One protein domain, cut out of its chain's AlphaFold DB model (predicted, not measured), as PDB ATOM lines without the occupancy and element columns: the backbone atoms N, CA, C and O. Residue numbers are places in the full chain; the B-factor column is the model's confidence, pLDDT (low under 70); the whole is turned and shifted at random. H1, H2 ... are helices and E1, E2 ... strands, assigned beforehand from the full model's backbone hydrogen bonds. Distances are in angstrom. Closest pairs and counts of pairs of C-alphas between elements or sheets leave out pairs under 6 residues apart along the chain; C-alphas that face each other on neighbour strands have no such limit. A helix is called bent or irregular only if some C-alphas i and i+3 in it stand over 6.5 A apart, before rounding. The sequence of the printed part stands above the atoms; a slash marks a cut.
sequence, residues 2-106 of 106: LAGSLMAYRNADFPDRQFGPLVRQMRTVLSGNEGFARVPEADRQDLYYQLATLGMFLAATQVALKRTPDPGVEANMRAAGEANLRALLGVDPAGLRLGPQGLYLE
ATOM      1  N   LEU A   2       2.639 -47.074   8.754       93.94
ATOM      2  CA  LEU A   2       3.595 -47.023   9.877       93.94
ATOM      3  C   LEU A   2       3.179 -46.126  11.062       93.94
ATOM      4  O   LEU A   2       3.168 -46.585  12.199       93.94
ATOM      5  N   ALA A   3       2.784 -44.873  10.802       94.38
ATOM      6  CA  ALA A   3       2.304 -43.964  11.849       94.38
ATOM      7  C   ALA A   3       1.035 -44.487  12.550       94.38
ATOM      8  O   ALA A   3       0.974 -44.487  13.775       94.38
ATOM      9  N   GLY A   4       0.066 -45.006  11.787       94.75
ATOM     10  CA  GLY A   4      -1.155 -45.611  12.330       94.75
ATOM     11  C   GLY A   4      -0.875 -46.860  13.168       94.75
ATOM     12  O   GLY A   4      -1.459 -47.024  14.233       94.75
ATOM     13  N   SER A   5       0.079 -47.701  12.757       96.44
ATOM     14  CA  SER A   5       0.509 -48.858  13.552       96.44
ATOM     15  C   SER A   5       1.180 -48.442  14.862       96.44
ATOM     16  O   SER A   5       0.923 -49.056  15.891       96.44
ATOM     17  N   LEU A   6       1.994 -47.377  14.854       96.06
ATOM     18  CA  LEU A   6       2.590 -46.815  16.073       96.06
ATOM     19  C   LEU A   6       1.531 -46.240  17.018       96.06
ATOM     20  O   LEU A   6       1.650 -46.424  18.227       96.06
ATOM     21  N   MET A   7       0.506 -45.574  16.477       95.88
ATOM     22  CA  MET A   7      -0.622 -45.068  17.263       95.88
ATOM     23  C   MET A   7      -1.378 -46.206  17.945       95.88
ATOM     24  O   MET A   7      -1.536 -46.188  19.163       95.88
ATOM     25  N   ALA A   8      -1.771 -47.215  17.164       96.12
ATOM     26  CA  ALA A   8      -2.519 -48.372  17.640       96.12
ATOM     27  C   ALA A   8      -1.725 -49.186  18.678       96.12
ATOM     28  O   ALA A   8      -2.244 -49.523  19.739       96.12
ATOM     29  N   TYR A   9      -0.437 -49.441  18.420       96.94
ATOM     30  CA  TYR A   9       0.436 -50.166  19.348       96.94
ATOM     31  C   TYR A   9       0.604 -49.435  20.686       96.94
ATOM     32  O   TYR A   9       0.499 -50.037  21.754       96.94
ATOM     33  N   ARG A  10       0.837 -48.117  20.644       95.56
ATOM     34  CA  ARG A  10       1.080 -47.307  21.849       95.56
ATOM     35  C   ARG A  10      -0.199 -46.818  22.526       95.56
ATOM     36  O   ARG A  10      -0.105 -46.235  23.600       95.56
ATOM     37  N   ASN A  11      -1.362 -47.037  21.910       94.25
ATOM     38  CA  ASN A  11      -2.629 -46.412  22.288       94.25
ATOM     39  C   ASN A  11      -2.483 -44.886  22.476       94.25
ATOM     40  O   ASN A  11      -2.876 -44.318  23.495       94.25
ATOM     41  N   ALA A  12      -1.825 -44.223  21.523       92.56
ATOM     42  CA  ALA A  12      -1.449 -42.814  21.625       92.56
ATOM     43  C   ALA A  12      -1.535 -42.109  20.268       92.56
ATOM     44  O   ALA A  12      -1.488 -42.755  19.222       92.56
ATOM     45  N   ASP A  13      -1.627 -40.776  20.271       92.00
ATOM     46  CA  ASP A  13      -1.507 -40.022  19.020       92.00
ATOM     47  C   ASP A  13      -0.095 -40.095  18.460       92.00
ATOM     48  O   ASP A  13       0.898 -40.186  19.191       92.00
ATOM     49  N   PHE A  14      -0.008 -39.988  17.138       93.31
ATOM     50  CA  PHE A  14       1.263 -39.756  16.493       93.31
ATOM     51  C   PHE A  14       1.637 -38.277  16.666       93.31
ATOM     52  O   PHE A  14       0.847 -37.419  16.285       93.31
ATOM     53  N   PRO A  15       2.816 -37.933  17.211       94.06
ATOM     54  CA  PRO A  15       3.179 -36.534  17.396       94.06
ATOM     55  C   PRO A  15       3.387 -35.836  16.045       94.06
ATOM     56  O   PRO A  15       4.297 -36.215  15.304       94.06
ATOM     57  N   ASP A  16       2.635 -34.771  15.762       92.00
ATOM     58  CA  ASP A  16       2.701 -34.028  14.487       92.00
ATOM     59  C   ASP A  16       4.131 -33.625  14.105       92.00
ATOM     60  O   ASP A  16       4.580 -33.833  12.975       92.00
ATOM     61  N   ARG A  17       4.905 -33.138  15.086       94.62
ATOM     62  CA  ARG A  17       6.315 -32.745  14.900       94.62
ATOM     63  C   ARG A  17       7.211 -33.879  14.389       94.62
ATOM     64  O   ARG A  17       8.240 -33.604  13.782       94.62
ATOM     65  N   GLN A  18       6.836 -35.135  14.637       95.44
ATOM     66  CA  GLN A  18       7.588 -36.319  14.215       95.44
ATOM     67  C   GLN A  18       7.132 -36.874  12.865       95.44
ATOM     68  O   GLN A  18       7.801 -37.747  12.311       95.44
ATOM     69  N   PHE A  19       6.036 -36.365  12.295       92.44
ATOM     70  CA  PHE A  19       5.505 -36.888  11.037       92.44
ATOM     71  C   PHE A  19       6.429 -36.554   9.865       92.44
ATOM     72  O   PHE A  19       6.817 -37.434   9.100       92.44
ATOM     73  N   GLY A  20       6.866 -35.294   9.776       94.44
ATOM     74  CA  GLY A  20       7.835 -34.849   8.772       94.44
ATOM     75  C   GLY A  20       9.154 -35.639   8.804       94.44
ATOM     76  O   GLY A  20       9.551 -36.163   7.760       94.44
ATOM     77  N   PRO A  21       9.835 -35.754   9.964       96.31
ATOM     78  CA  PRO A  21      11.012 -36.608  10.124       96.31
ATOM     79  C   PRO A  21      10.798 -38.055   9.673       96.31
ATOM     80  O   PRO A  21      11.597 -38.559   8.886       96.31
ATOM     81  N   LEU A  22       9.699 -38.695  10.091       94.69
ATOM     82  CA  LEU A  22       9.393 -40.075   9.707       94.69
ATOM     83  C   LEU A  22       9.238 -40.227   8.186       94.69
ATOM     84  O   LEU A  22       9.825 -41.125   7.587       94.69
ATOM     85  N   VAL A  23       8.484 -39.331   7.544       92.06
ATOM     86  CA  VAL A  23       8.287 -39.357   6.085       92.06
ATOM     87  C   VAL A  23       9.611 -39.166   5.346       92.06
ATOM     88  O   VAL A  23       9.871 -39.870   4.371       92.06
ATOM     89  N   ARG A  24      10.463 -38.238   5.801       94.56
ATOM     90  CA  ARG A  24      11.793 -38.032   5.206       94.56
ATOM     91  C   ARG A  24      12.654 -39.283   5.329       94.56
ATOM     92  O   ARG A  24      13.192 -39.723   4.321       94.56
ATOM     93  N   GLN A  25      12.714 -39.883   6.516       94.62
ATOM     94  CA  GLN A  25      13.452 -41.122   6.747       94.62
ATOM     95  C   GLN A  25      12.986 -42.239   5.807       94.62
ATOM     96  O   GLN A  25      13.807 -42.864   5.140       94.62
ATOM     97  N   MET A  26      11.671 -42.459   5.699       90.94
ATOM     98  CA  MET A  26      11.115 -43.477   4.803       90.94
ATOM     99  C   MET A  26      11.489 -43.220   3.340       90.94
ATOM    100  O   MET A  26      11.892 -44.146   2.643       90.94
ATOM    101  N   ARG A  27      11.395 -41.967   2.873       89.25
ATOM    102  CA  ARG A  27      11.802 -41.598   1.507       89.25
ATOM    103  C   ARG A  27      13.278 -41.893   1.263       89.25
ATOM    104  O   ARG A  27      13.595 -42.478   0.234       89.25
ATOM    105  N   THR A  28      14.153 -41.548   2.208       91.75
ATOM    106  CA  THR A  28      15.589 -41.843   2.117       91.75
ATOM    107  C   THR A  28      15.840 -43.347   2.008       91.75
ATOM    108  O   THR A  28      16.525 -43.775   1.081       91.75
ATOM    109  N   VAL A  29      15.229 -44.157   2.881       88.69
ATOM    110  CA  VAL A  29      15.372 -45.625   2.858       88.69
ATOM    111  C   VAL A  29      14.891 -46.217   1.531       88.69
ATOM    112  O   VAL A  29      15.595 -47.027   0.935       88.69
ATOM    113  N   LEU A  30      13.725 -45.792   1.035       85.81
ATOM    114  CA  LEU A  30      13.175 -46.287  -0.230       85.81
ATOM    115  C   LEU A  30      14.018 -45.863  -1.436       85.81
ATOM    116  O   LEU A  30      14.245 -46.671  -2.330       85.81
ATOM    117  N   SER A  31      14.515 -44.623  -1.452       86.06
ATOM    118  CA  SER A  31      15.366 -44.125  -2.539       86.06
ATOM    119  C   SER A  31      16.715 -44.842  -2.627       86.06
ATOM    120  O   SER A  31      17.274 -44.947  -3.713       86.06
ATOM    121  N   GLY A  32      17.221 -45.361  -1.504       86.81
ATOM    122  CA  GLY A  32      18.449 -46.156  -1.458       86.81
ATOM    123  C   GLY A  32      18.245 -47.650  -1.731       86.81
ATOM    124  O   GLY A  32      19.222 -48.392  -1.745       86.81
ATOM    125  N   ASN A  33      17.006 -48.120  -1.919       86.50
ATOM    126  CA  ASN A  33      16.706 -49.536  -2.112       86.50
ATOM    127  C   ASN A  33      16.566 -49.867  -3.607       86.50
ATOM    128  O   ASN A  33      15.541 -49.582  -4.230       86.50
ATOM    129  N   GLU A  34      17.579 -50.518  -4.185       83.69
ATOM    130  CA  GLU A  34      17.554 -50.919  -5.599       83.69
ATOM    131  C   GLU A  34      16.397 -51.864  -5.944       83.69
ATOM    132  O   GLU A  34      15.858 -51.800  -7.048       83.69
ATOM    133  N   GLY A  35      15.998 -52.732  -5.009       84.19
ATOM    134  CA  GLY A  35      14.851 -53.616  -5.191       84.19
ATOM    135  C   GLY A  35      13.570 -52.815  -5.398       84.19
ATOM    136  O   GLY A  35      12.834 -53.077  -6.342       84.19
ATOM    137  N   PHE A  36      13.359 -51.775  -4.586       83.19
ATOM    138  CA  PHE A  36      12.224 -50.861  -4.716       83.19
ATOM    139  C   PHE A  36      12.260 -50.060  -6.028       83.19
ATOM    140  O   PHE A  36      11.224 -49.872  -6.669       83.19
ATOM    141  N   ALA A  37      13.447 -49.637  -6.475       82.62
ATOM    142  CA  ALA A  37      13.611 -48.933  -7.749       82.62
ATOM    143  C   ALA A  37      13.211 -49.794  -8.964       82.62
ATOM    144  O   ALA A  37      12.696 -49.262  -9.949       82.62
ATOM    145  N   ARG A  38      13.404 -51.118  -8.880       87.94
ATOM    146  CA  ARG A  38      13.085 -52.086  -9.946       87.94
ATOM    147  C   ARG A  38      11.619 -52.534  -9.970       87.94
ATOM    148  O   ARG A  38      11.209 -53.143 -10.955       87.94
ATOM    149  N   VAL A  39      10.831 -52.248  -8.929       86.62
ATOM    150  CA  VAL A  39       9.388 -52.548  -8.914       86.62
ATOM    151  C   VAL A  39       8.677 -51.693  -9.976       86.62
ATOM    152  O   VAL A  39       8.935 -50.488 -10.025       86.62
ATOM    153  N   PRO A  40       7.785 -52.252 -10.811       91.56
ATOM    154  CA  PRO A  40       6.971 -51.471 -11.739       91.56
ATOM    155  C   PRO A  40       6.200 -50.343 -11.042       91.56
ATOM    156  O   PRO A  40       5.797 -50.455  -9.887       91.56
ATOM    157  N   GLU A  41       5.977 -49.230 -11.742       87.75
ATOM    158  CA  GLU A  41       5.320 -48.062 -11.144       87.75
ATOM    159  C   GLU A  41       3.897 -48.360 -10.656       87.75
ATOM    160  O   GLU A  41       3.554 -47.961  -9.544       87.75
ATOM    161  N   ALA A  42       3.123 -49.118 -11.438       90.06
ATOM    162  CA  ALA A  42       1.777 -49.550 -11.068       90.06
ATOM    163  C   ALA A  42       1.782 -50.356  -9.757       90.06
ATOM    164  O   ALA A  42       1.069 -50.011  -8.820       90.06
ATOM    165  N   ASP A  43       2.678 -51.339  -9.636       90.38
ATOM    166  CA  ASP A  43       2.793 -52.167  -8.430       90.38
ATOM    167  C   ASP A  43       3.208 -51.336  -7.199       90.38
ATOM    168  O   ASP A  43       2.712 -51.554  -6.091       90.38
ATOM    169  N   ARG A  44       4.092 -50.338  -7.371       87.12
ATOM    170  CA  ARG A  44       4.449 -49.402  -6.286       87.12
ATOM    171  C   ARG A  44       3.259 -48.556  -5.851       87.12
ATOM    172  O   ARG A  44       3.116 -48.277  -4.658       87.12
ATOM    173  N   GLN A  45       2.442 -48.119  -6.802       88.31
ATOM    174  CA  GLN A  45       1.264 -47.308  -6.535       88.31
ATOM    175  C   GLN A  45       0.178 -48.126  -5.820       88.31
ATOM    176  O   GLN A  45      -0.373 -47.658  -4.822       88.31
ATOM    177  N   ASP A  46      -0.056 -49.365  -6.246       90.38
ATOM    178  CA  ASP A  46      -0.986 -50.287  -5.587       90.38
ATOM    179  C   ASP A  46      -0.545 -50.600  -4.156       90.38
ATOM    180  O   ASP A  46      -1.337 -50.482  -3.214       90.38
ATOM    181  N   LEU A  47       0.743 -50.905  -3.961       87.94
ATOM    182  CA  LEU A  47       1.313 -51.094  -2.629       87.94
ATOM    183  C   LEU A  47       1.129 -49.839  -1.766       87.94
ATOM    184  O   LEU A  47       0.717 -49.933  -0.607       87.94
ATOM    185  N   TYR A  48       1.392 -48.652  -2.317       88.88
ATOM    186  CA  TYR A  48       1.163 -47.397  -1.608       88.88
ATOM    187  C   TYR A  48      -0.295 -47.258  -1.162       88.88
ATOM    188  O   TYR A  48      -0.536 -46.960   0.011       88.88
ATOM    189  N   TYR A  49      -1.268 -47.506  -2.042       91.19
ATOM    190  CA  TYR A  49      -2.685 -47.397  -1.695       91.19
ATOM    191  C   TYR A  49      -3.098 -48.380  -0.602       91.19
ATOM    192  O   TYR A  49      -3.807 -47.990   0.332       91.19
ATOM    193  N   GLN A  50      -2.617 -49.622  -0.661       89.94
ATOM    194  CA  GLN A  50      -2.878 -50.622   0.375       89.94
ATOM    195  C   GLN A  50      -2.331 -50.163   1.736       89.94
ATOM    196  O   GLN A  50      -3.062 -50.114   2.729       89.94
ATOM    197  N   LEU A  51      -1.069 -49.727   1.784       90.69
ATOM    198  CA  LEU A  51      -0.432 -49.240   3.013       90.69
ATOM    199  C   LEU A  51      -1.072 -47.938   3.528       90.69
ATOM    200  O   LEU A  51      -1.160 -47.712   4.744       90.69
ATOM    201  N   ALA A  52      -1.502 -47.049   2.635       90.44
ATOM    202  CA  ALA A  52      -2.183 -45.811   2.994       90.44
ATOM    203  C   ALA A  52      -3.544 -46.114   3.632       90.44
ATOM    204  O   ALA A  52      -3.807 -45.645   4.740       90.44
ATOM    205  N   THR A  53      -4.338 -46.979   2.997       92.50
ATOM    206  CA  THR A  53      -5.666 -47.407   3.465       92.50
ATOM    207  C   THR A  53      -5.587 -48.063   4.837       92.50
ATOM    208  O   THR A  53      -6.272 -47.634   5.763       92.50
ATOM    209  N   LEU A  54      -4.681 -49.031   5.013       91.12
ATOM    210  CA  LEU A  54      -4.462 -49.678   6.309       91.12
ATOM    211  C   LEU A  54      -4.039 -48.669   7.383       91.12
ATOM    212  O   LEU A  54      -4.529 -48.701   8.507       91.12
ATOM    213  N   GLY A  55      -3.154 -47.727   7.038       90.00
ATOM    214  CA  GLY A  55      -2.751 -46.670   7.966       90.00
ATOM    215  C   GLY A  55      -3.894 -45.752   8.379       90.00
ATOM    216  O   GLY A  55      -3.997 -45.411   9.554       90.00
ATOM    217  N   MET A  56      -4.734 -45.364   7.422       92.12
ATOM    218  CA  MET A  56      -5.883 -44.502   7.662       92.12
ATOM    219  C   MET A  56      -6.934 -45.212   8.514       92.12
ATOM    220  O   MET A  56      -7.442 -44.611   9.454       92.12
ATOM    221  N   PHE A  57      -7.197 -46.496   8.254       93.31
ATOM    222  CA  PHE A  57      -8.091 -47.319   9.069       93.31
ATOM    223  C   PHE A  57      -7.632 -47.399  10.532       93.31
ATOM    224  O   PHE A  57      -8.430 -47.161  11.440       93.31
ATOM    225  N   LEU A  58      -6.343 -47.671  10.770       92.69
ATOM    226  CA  LEU A  58      -5.781 -47.730  12.125       92.69
ATOM    227  C   LEU A  58      -5.884 -46.377  12.838       92.69
ATOM    228  O   LEU A  58      -6.342 -46.308  13.975       92.69
ATOM    229  N   ALA A  59      -5.506 -45.289  12.159       90.75
ATOM    230  CA  ALA A  59      -5.582 -43.947  12.729       90.75
ATOM    231  C   ALA A  59      -7.034 -43.527  13.028       90.75
ATOM    232  O   ALA A  59      -7.312 -43.003  14.104       90.75
ATOM    233  N   ALA A  60      -7.969 -43.794  12.112       93.25
ATOM    234  CA  ALA A  60      -9.385 -43.484  12.295       93.25
ATOM    235  C   ALA A  60     -10.001 -44.285  13.449       93.25
ATOM    236  O   ALA A  60     -10.710 -43.713  14.277       93.25
ATOM    237  N   THR A  61      -9.683 -45.580  13.552       92.31
ATOM    238  CA  THR A  61     -10.128 -46.427  14.669       92.31
ATOM    239  C   THR A  61      -9.575 -45.917  15.998       92.31
ATOM    240  O   THR A  61     -10.325 -45.790  16.961       92.31
ATOM    241  N   GLN A  62      -8.299 -45.517  16.048       91.00
ATOM    242  CA  GLN A  62      -7.710 -44.920  17.248       91.00
ATOM    243  C   GLN A  62      -8.421 -43.621  17.660       91.00
ATOM    244  O   GLN A  62      -8.668 -43.396  18.844       91.00
ATOM    245  N   VAL A  63      -8.778 -42.766  16.697       91.94
ATOM    246  CA  VAL A  63      -9.554 -41.544  16.963       91.94
ATOM    247  C   VAL A  63     -10.961 -41.875  17.470       91.94
ATOM    248  O   VAL A  63     -11.455 -41.194  18.368       91.94
ATOM    249  N   ALA A  64     -11.606 -42.913  16.934       92.94
ATOM    250  CA  ALA A  64     -12.914 -43.364  17.402       92.94
ATOM    251  C   ALA A  64     -12.856 -43.883  18.849       92.94
ATOM    252  O   ALA A  64     -13.666 -43.462  19.672       92.94
ATOM    253  N   LEU A  65     -11.852 -44.700  19.185       92.56
ATOM    254  CA  LEU A  65     -11.656 -45.244  20.536       92.56
ATOM    255  C   LEU A  65     -11.424 -44.164  21.592       92.56
ATOM    256  O   LEU A  65     -11.871 -44.290  22.723       92.56
ATOM    257  N   LYS A  66     -10.796 -43.046  21.219       90.44
ATOM    258  CA  LYS A  66     -10.656 -41.895  22.124       90.44
ATOM    259  C   LYS A  66     -11.983 -41.256  22.506       90.44
ATOM    260  O   LYS A  66     -12.087 -40.661  23.574       90.44
ATOM    261  N   ARG A  67     -12.969 -41.316  21.610       93.81
ATOM    262  CA  ARG A  67     -14.313 -40.780  21.853       93.81
ATOM    263  C   ARG A  67     -15.162 -41.779  22.626       93.81
ATOM    264  O   ARG A  67     -15.879 -41.378  23.536       93.81
ATOM    265  N   THR A  68     -15.042 -43.057  22.276       96.00
ATOM    266  CA  THR A  68     -15.782 -44.154  22.895       96.00
ATOM    267  C   THR A  68     -14.820 -45.304  23.194       96.00
ATOM    268  O   THR A  68     -14.594 -46.140  22.317       96.00
ATOM    269  N   PRO A  69     -14.229 -45.336  24.402       94.06
ATOM    270  CA  PRO A  69     -13.283 -46.379  24.772       94.06
ATOM    271  C   PRO A  69     -13.928 -47.766  24.761       94.06
ATOM    272  O   PRO A  69     -15.009 -47.961  25.318       94.06
ATOM    273  N   ASP A  70     -13.236 -48.728  24.157       96.56
ATOM    274  CA  ASP A  70     -13.604 -50.143  24.155       96.56
ATOM    275  C   ASP A  70     -12.334 -50.981  24.385       96.56
ATOM    276  O   ASP A  70     -11.486 -51.067  23.490       96.56
ATOM    277  N   PRO A  71     -12.181 -51.617  25.561       94.69
ATOM    278  CA  PRO A  71     -10.977 -52.374  25.897       94.69
ATOM    279  C   PRO A  71     -10.681 -53.546  24.950       94.69
ATOM    280  O   PRO A  71      -9.516 -53.880  24.728       94.69
ATOM    281  N   GLY A  72     -11.714 -54.184  24.391       96.31
ATOM    282  CA  GLY A  72     -11.547 -55.300  23.463       96.31
ATOM    283  C   GLY A  72     -11.009 -54.824  22.118       96.31
ATOM    284  O   GLY A  72     -10.072 -55.408  21.565       96.31
ATOM    285  N   VAL A  73     -11.549 -53.716  21.612       95.00
ATOM    286  CA  VAL A  73     -11.065 -53.105  20.369       95.00
ATOM    287  C   VAL A  73      -9.670 -52.498  20.560       95.00
ATOM    288  O   VAL A  73      -8.830 -52.646  19.675       95.00
ATOM    289  N   GLU A  74      -9.370 -51.897  21.715       95.75
ATOM    290  CA  GLU A  74      -8.021 -51.418  22.053       95.75
ATOM    291  C   GLU A  74      -6.984 -52.547  22.059       95.75
ATOM    292  O   GLU A  74      -5.903 -52.397  21.483       95.75
ATOM    293  N   ALA A  75      -7.303 -53.698  22.663       96.88
ATOM    294  CA  ALA A  75      -6.415 -54.859  22.669       96.88
ATOM    295  C   ALA A  75      -6.152 -55.379  21.245       96.88
ATOM    296  O   ALA A  75      -4.999 -55.623  20.874       96.88
ATOM    297  N   ASN A  76      -7.200 -55.465  20.420       96.12
ATOM    298  CA  ASN A  76      -7.082 -55.854  19.014       96.12
ATOM    299  C   ASN A  76      -6.241 -54.853  18.211       96.12
ATOM    300  O   ASN A  76      -5.390 -55.254  17.416       96.12
ATOM    301  N   MET A  77      -6.434 -53.550  18.437       96.00
ATOM    302  CA  MET A  77      -5.642 -52.497  17.802       96.00
ATOM    303  C   MET A  77      -4.174 -52.573  18.199       96.00
ATOM    304  O   MET A  77      -3.307 -52.491  17.328       96.00
ATOM    305  N   ARG A  78      -3.883 -52.797  19.482       96.88
ATOM    306  CA  ARG A  78      -2.511 -52.967  19.962       96.88
ATOM    307  C   ARG A  78      -1.828 -54.155  19.291       96.88
ATOM    308  O   ARG A  78      -0.732 -53.987  18.761       96.88
ATOM    309  N   ALA A  79      -2.492 -55.311  19.253       97.06
ATOM    310  CA  ALA A  79      -1.971 -56.517  18.611       97.06
ATOM    311  C   ALA A  79      -1.760 -56.325  17.097       97.06
ATOM    312  O   ALA A  79      -0.713 -56.690  16.562       97.06
ATOM    313  N   ALA A  80      -2.711 -55.690  16.405       95.38
ATOM    314  CA  ALA A  80      -2.587 -55.381  14.981       95.38
ATOM    315  C   ALA A  80      -1.448 -54.386  14.706       95.38
ATOM    316  O   ALA A  80      -0.676 -54.564  13.764       95.38
ATOM    317  N   GLY A  81      -1.316 -53.347  15.535       96.19
ATOM    318  CA  GLY A  81      -0.217 -52.389  15.472       96.19
ATOM    319  C   GLY A  81       1.139 -53.073  15.643       96.19
ATOM    320  O   GLY A  81       2.037 -52.856  14.831       96.19
ATOM    321  N   GLU A  82       1.260 -53.953  16.638       97.44
ATOM    322  CA  GLU A  82       2.468 -54.738  16.890       97.44
ATOM    323  C   GLU A  82       2.832 -55.641  15.704       97.44
ATOM    324  O   GLU A  82       3.955 -55.577  15.202       97.44
ATOM    325  N   ALA A  83       1.879 -56.440  15.214       96.25
ATOM    326  CA  ALA A  83       2.091 -57.348  14.089       96.25
ATOM    327  C   ALA A  83       2.529 -56.590  12.827       96.25
ATOM    328  O   ALA A  83       3.486 -56.981  12.160       96.25
ATOM    329  N   ASN A  84       1.883 -55.458  12.542       94.69
ATOM    330  CA  ASN A  84       2.228 -54.595  11.418       94.69
ATOM    331  C   ASN A  84       3.636 -53.998  11.544       94.69
ATOM    332  O   ASN A  84       4.352 -53.907  10.548       94.69
ATOM    333  N   LEU A  85       4.043 -53.577  12.745       95.62
ATOM    334  CA  LEU A  85       5.384 -53.034  12.980       95.62
ATOM    335  C   LEU A  85       6.457 -54.113  12.820       95.62
ATOM    336  O   LEU A  85       7.457 -53.866  12.148       95.62
ATOM    337  N   ARG A  86       6.218 -55.317  13.352       96.12
ATOM    338  CA  ARG A  86       7.109 -56.470  13.168       96.12
ATOM    339  C   ARG A  86       7.235 -56.849  11.692       96.12
ATOM    340  O   ARG A  86       8.347 -57.032  11.214       96.12
ATOM    341  N   ALA A  87       6.121 -56.909  10.964       92.38
ATOM    342  CA  ALA A  87       6.117 -57.251   9.543       92.38
ATOM    343  C   ALA A  87       6.856 -56.216   8.677       92.38
ATOM    344  O   ALA A  87       7.549 -56.590   7.736       92.38
ATOM    345  N   LEU A  88       6.727 -54.922   8.994       89.69
ATOM    346  CA  LEU A  88       7.377 -53.852   8.231       89.69
ATOM    347  C   LEU A  88       8.864 -53.686   8.547       89.69
ATOM    348  O   LEU A  88       9.639 -53.363   7.651       89.69
ATOM    349  N   LEU A  89       9.241 -53.799   9.821       91.88
ATOM    350  CA  LEU A  89      10.563 -53.385  10.295       91.88
ATOM    351  C   LEU A  89      11.455 -54.564  10.687       91.88
ATOM    352  O   LEU A  89      12.657 -54.376  10.833       91.88
ATOM    353  N   GLY A  90      10.890 -55.759  10.880       93.25
ATOM    354  CA  GLY A  90      11.636 -56.947  11.296       93.25
ATOM    355  C   GLY A  90      12.210 -56.869  12.715       93.25
ATOM    356  O   GLY A  90      13.106 -57.638  13.045       93.25
ATOM    357  N   VAL A  91      11.723 -55.947  13.551       93.25
ATOM    358  CA  VAL A  91      12.244 -55.685  14.905       93.25
ATOM    359  C   VAL A  91      11.134 -55.681  15.949       93.25
ATOM    360  O   VAL A  91       9.957 -55.538  15.610       93.25
ATOM    361  N   ASP A  92      11.515 -55.823  17.222       94.56
ATOM    362  CA  ASP A  92      10.586 -55.697  18.345       94.56
ATOM    363  C   ASP A  92      10.099 -54.238  18.478       94.56
ATOM    364  O   ASP A  92      10.912 -53.330  18.705       94.56
ATOM    365  N   PRO A  93       8.783 -53.979  18.367       95.62
ATOM    366  CA  PRO A  93       8.227 -52.640  18.511       95.62
ATOM    367  C   PRO A  93       8.478 -51.984  19.874       95.62
ATOM    368  O   PRO A  93       8.442 -50.753  19.961       95.62
ATOM    369  N   ALA A  94       8.759 -52.763  20.924       96.00
ATOM    370  CA  ALA A  94       9.040 -52.246  22.262       96.00
ATOM    371  C   ALA A  94      10.302 -51.360  22.307       96.00
ATOM    372  O   ALA A  94      10.348 -50.383  23.064       96.00
ATOM    373  N   GLY A  95      11.293 -51.644  21.454       95.75
ATOM    374  CA  GLY A  95      12.524 -50.856  21.323       95.75
ATOM    375  C   GLY A  95      12.373 -49.595  20.465       95.75
ATOM    376  O   GLY A  95      13.278 -48.771  20.408       95.75
ATOM    377  N   LEU A  96      11.234 -49.402  19.790       96.19
ATOM    378  CA  LEU A  96      11.066 -48.276  18.874       96.19
ATOM    379  C   LEU A  96      10.879 -46.954  19.623       96.19
ATOM    380  O   LEU A  96      10.044 -46.831  20.530       96.19
ATOM    381  N   ARG A  97      11.565 -45.914  19.155       95.62
ATOM    382  CA  ARG A  97      11.495 -44.539  19.665       95.62
ATOM    383  C   ARG A  97      11.381 -43.532  18.524       95.62
ATOM    384  O   ARG A  97      11.792 -43.795  17.398       95.62
ATOM    385  N   LEU A  98      10.780 -42.378  18.813       94.94
ATOM    386  CA  LEU A  98      10.680 -41.255  17.874       94.94
ATOM    387  C   LEU A  98      11.659 -40.158  18.292       94.94
ATOM    388  O   LEU A  98      11.640 -39.716  19.438       94.94
ATOM    389  N   GLY A  99      12.484 -39.702  17.358       94.06
ATOM    390  CA  GLY A  99      13.485 -38.661  17.566       94.06
ATOM    391  C   GLY A  99      13.560 -37.694  16.386       94.06
ATOM    392  O   GLY A  99      12.833 -37.854  15.409       94.06
ATOM    393  N   PRO A 100      14.451 -36.689  16.439       92.00
ATOM    394  CA  PRO A 100      14.526 -35.627  15.426       92.00
ATOM    395  C   PRO A 100      14.736 -36.116  13.983       92.00
ATOM    396  O   PRO A 100      14.366 -35.418  13.041       92.00
ATOM    397  N   GLN A 101      15.316 -37.310  13.814       92.38
ATOM    398  CA  GLN A 101      15.577 -37.945  12.517       92.38
ATOM    399  C   GLN A 101      14.526 -38.999  12.122       92.38
ATOM    400  O   GLN A 101      14.700 -39.696  11.127       92.38
ATOM    401  N   GLY A 102      13.431 -39.117  12.877       93.75
ATOM    402  CA  GLY A 102      12.396 -40.124  12.664       93.75
ATOM    403  C   GLY A 102      12.471 -41.262  13.679       93.75
ATOM    404  O   GLY A 102      12.674 -41.037  14.872       93.75
ATOM    405  N   LEU A 103      12.230 -42.481  13.211       95.81
ATOM    406  CA  LEU A 103      12.148 -43.689  14.024       95.81
ATOM    407  C   LEU A 103      13.543 -44.287  14.259       95.81
ATOM    408  O   LEU A 103      14.333 -44.393  13.324       95.81
ATOM    409  N   TYR A 104      13.837 -44.719  15.482       95.25
ATOM    410  CA  TYR A 104      15.072 -45.434  15.815       95.25
ATOM    411  C   TYR A 104      14.807 -46.549  16.833       95.25
ATOM    412  O   TYR A 104      13.730 -46.591  17.437       95.25
ATOM    413  N   LEU A 105      15.774 -47.454  16.984       93.88
ATOM    414  CA  LEU A 105      15.788 -48.501  18.005       93.88
ATOM    415  C   LEU A 105      16.699 -48.073  19.153       93.88
ATOM    416  O   LEU A 105      17.799 -47.580  18.898       93.88
ATOM    417  N   GLU A 106      16.202 -48.227  20.375       88.75
ATOM    418  CA  GLU A 106      16.966 -48.088  21.621       88.75
ATOM    419  C   GLU A 106      17.651 -49.403  22.007       88.75
ATOM    420  O   GLU A 106      17.028 -50.471  21.797       88.75
TER     421      GLU A 106
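What this domain is: This is residues 2 to 106 of the 106 residues of an uncharacterized protein of Rubrivivax benzoatilyticus JA2 = ATCC BAA-35 (UniProt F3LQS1). A short helix, H1, packs on a helical hairpin made by the long H4 and by H5, while H2 runs out on another side of H1 with the small strand hairpin E1 E2 packed on its residues 17 to 26. The far part of H2, residues 27 to 31, sticks out together with the first part of H4, and H3 lies between these two arms where the chain turns back, leaving H2 and H4 apart. The printed part has 105 residues with five named helices and then two named strands, in the order H1 H2 H3 H4 H5 E1 E2; the sheet E1 - E2 is antiparallel and the class is mostly helix. The whole is compact, with a radius of gyration of the C-alphas of 14.5 A and spans of 44 by 31 by 24 A.

How they stand to each other: H1, residues 2 to 10, touches residues 54 to 62 of H4, residues 41 to 67, at a shallow tilt of 30 degrees, the same way; their closest C-alphas, of Gly 4 and Ala 59, are 4.7 A apart. H1 also touches H5, residues 71 to 89, at a steep tilt of 45 degrees, opposite ways, with the C-alphas of Ser 5 and Gly 81 closest at 4.1 A. H1 is close to but not clearly touching H2, residues 16 to 31, with the C-alphas of Ala 3 and Phe 19 closest at 7.8 A. H2 and H3, residues 34 to 38, only just touch, and only at the corner, with 3 pairs of C-alphas within 8 A; those of Leu 30 and Phe 36 are closest at 6.5 A. H4 and H5 form a helical hairpin at a shallow tilt of 28 degrees, opposite ways; the C-alphas of Leu 65 and Glu 74 are closest at 7.3 A. The hairpin of E1, residues 96 to 99, and E2, residues 102 to 105, is antiparallel, with N 97 and O 104 within hydrogen-bond range at 2.8 A and N 104 and O 97 at 3.0 A. The closest C-alphas of H2 and E2, of Leu 22 and Gly 102, are 4.2 A apart. Every O i to N i+4 pair is within hydrogen-bond range in H1, H3 and H5; the counts are 10 of 12 in H2 and 22 of 23 in H4.

Where its parts are: H1, residues 2 to 10, begins at C-alpha 2 (3.595, -47.023, 9.877) and is 12.2 A long. H2, residues 16 to 31, is 23.5 A long and only just irregular, C-alphas 17 and 20 being 6.7 A apart. H3 holds residues 34 to 38. H4, residues 41 to 67, is 39.1 A long and begins at C-alpha 41 (5.320, -48.062, -11.144). H5, residues 71 to 89, is 26.6 A long. E1 holds residues 96 to 99, and E2, residues 102 to 105, ends at C-alpha 105 (15.788, -48.501, 18.005).

The domain as a whole: The two C-alphas farthest apart, of Arg 38 and Thr 68, are 44.4 A apart. The printed part has no cut and no long link; the link from H5 to E1 is short and the others are tight. The mean pLDDT of the printed part is 92.6, and no printed residue is under 70.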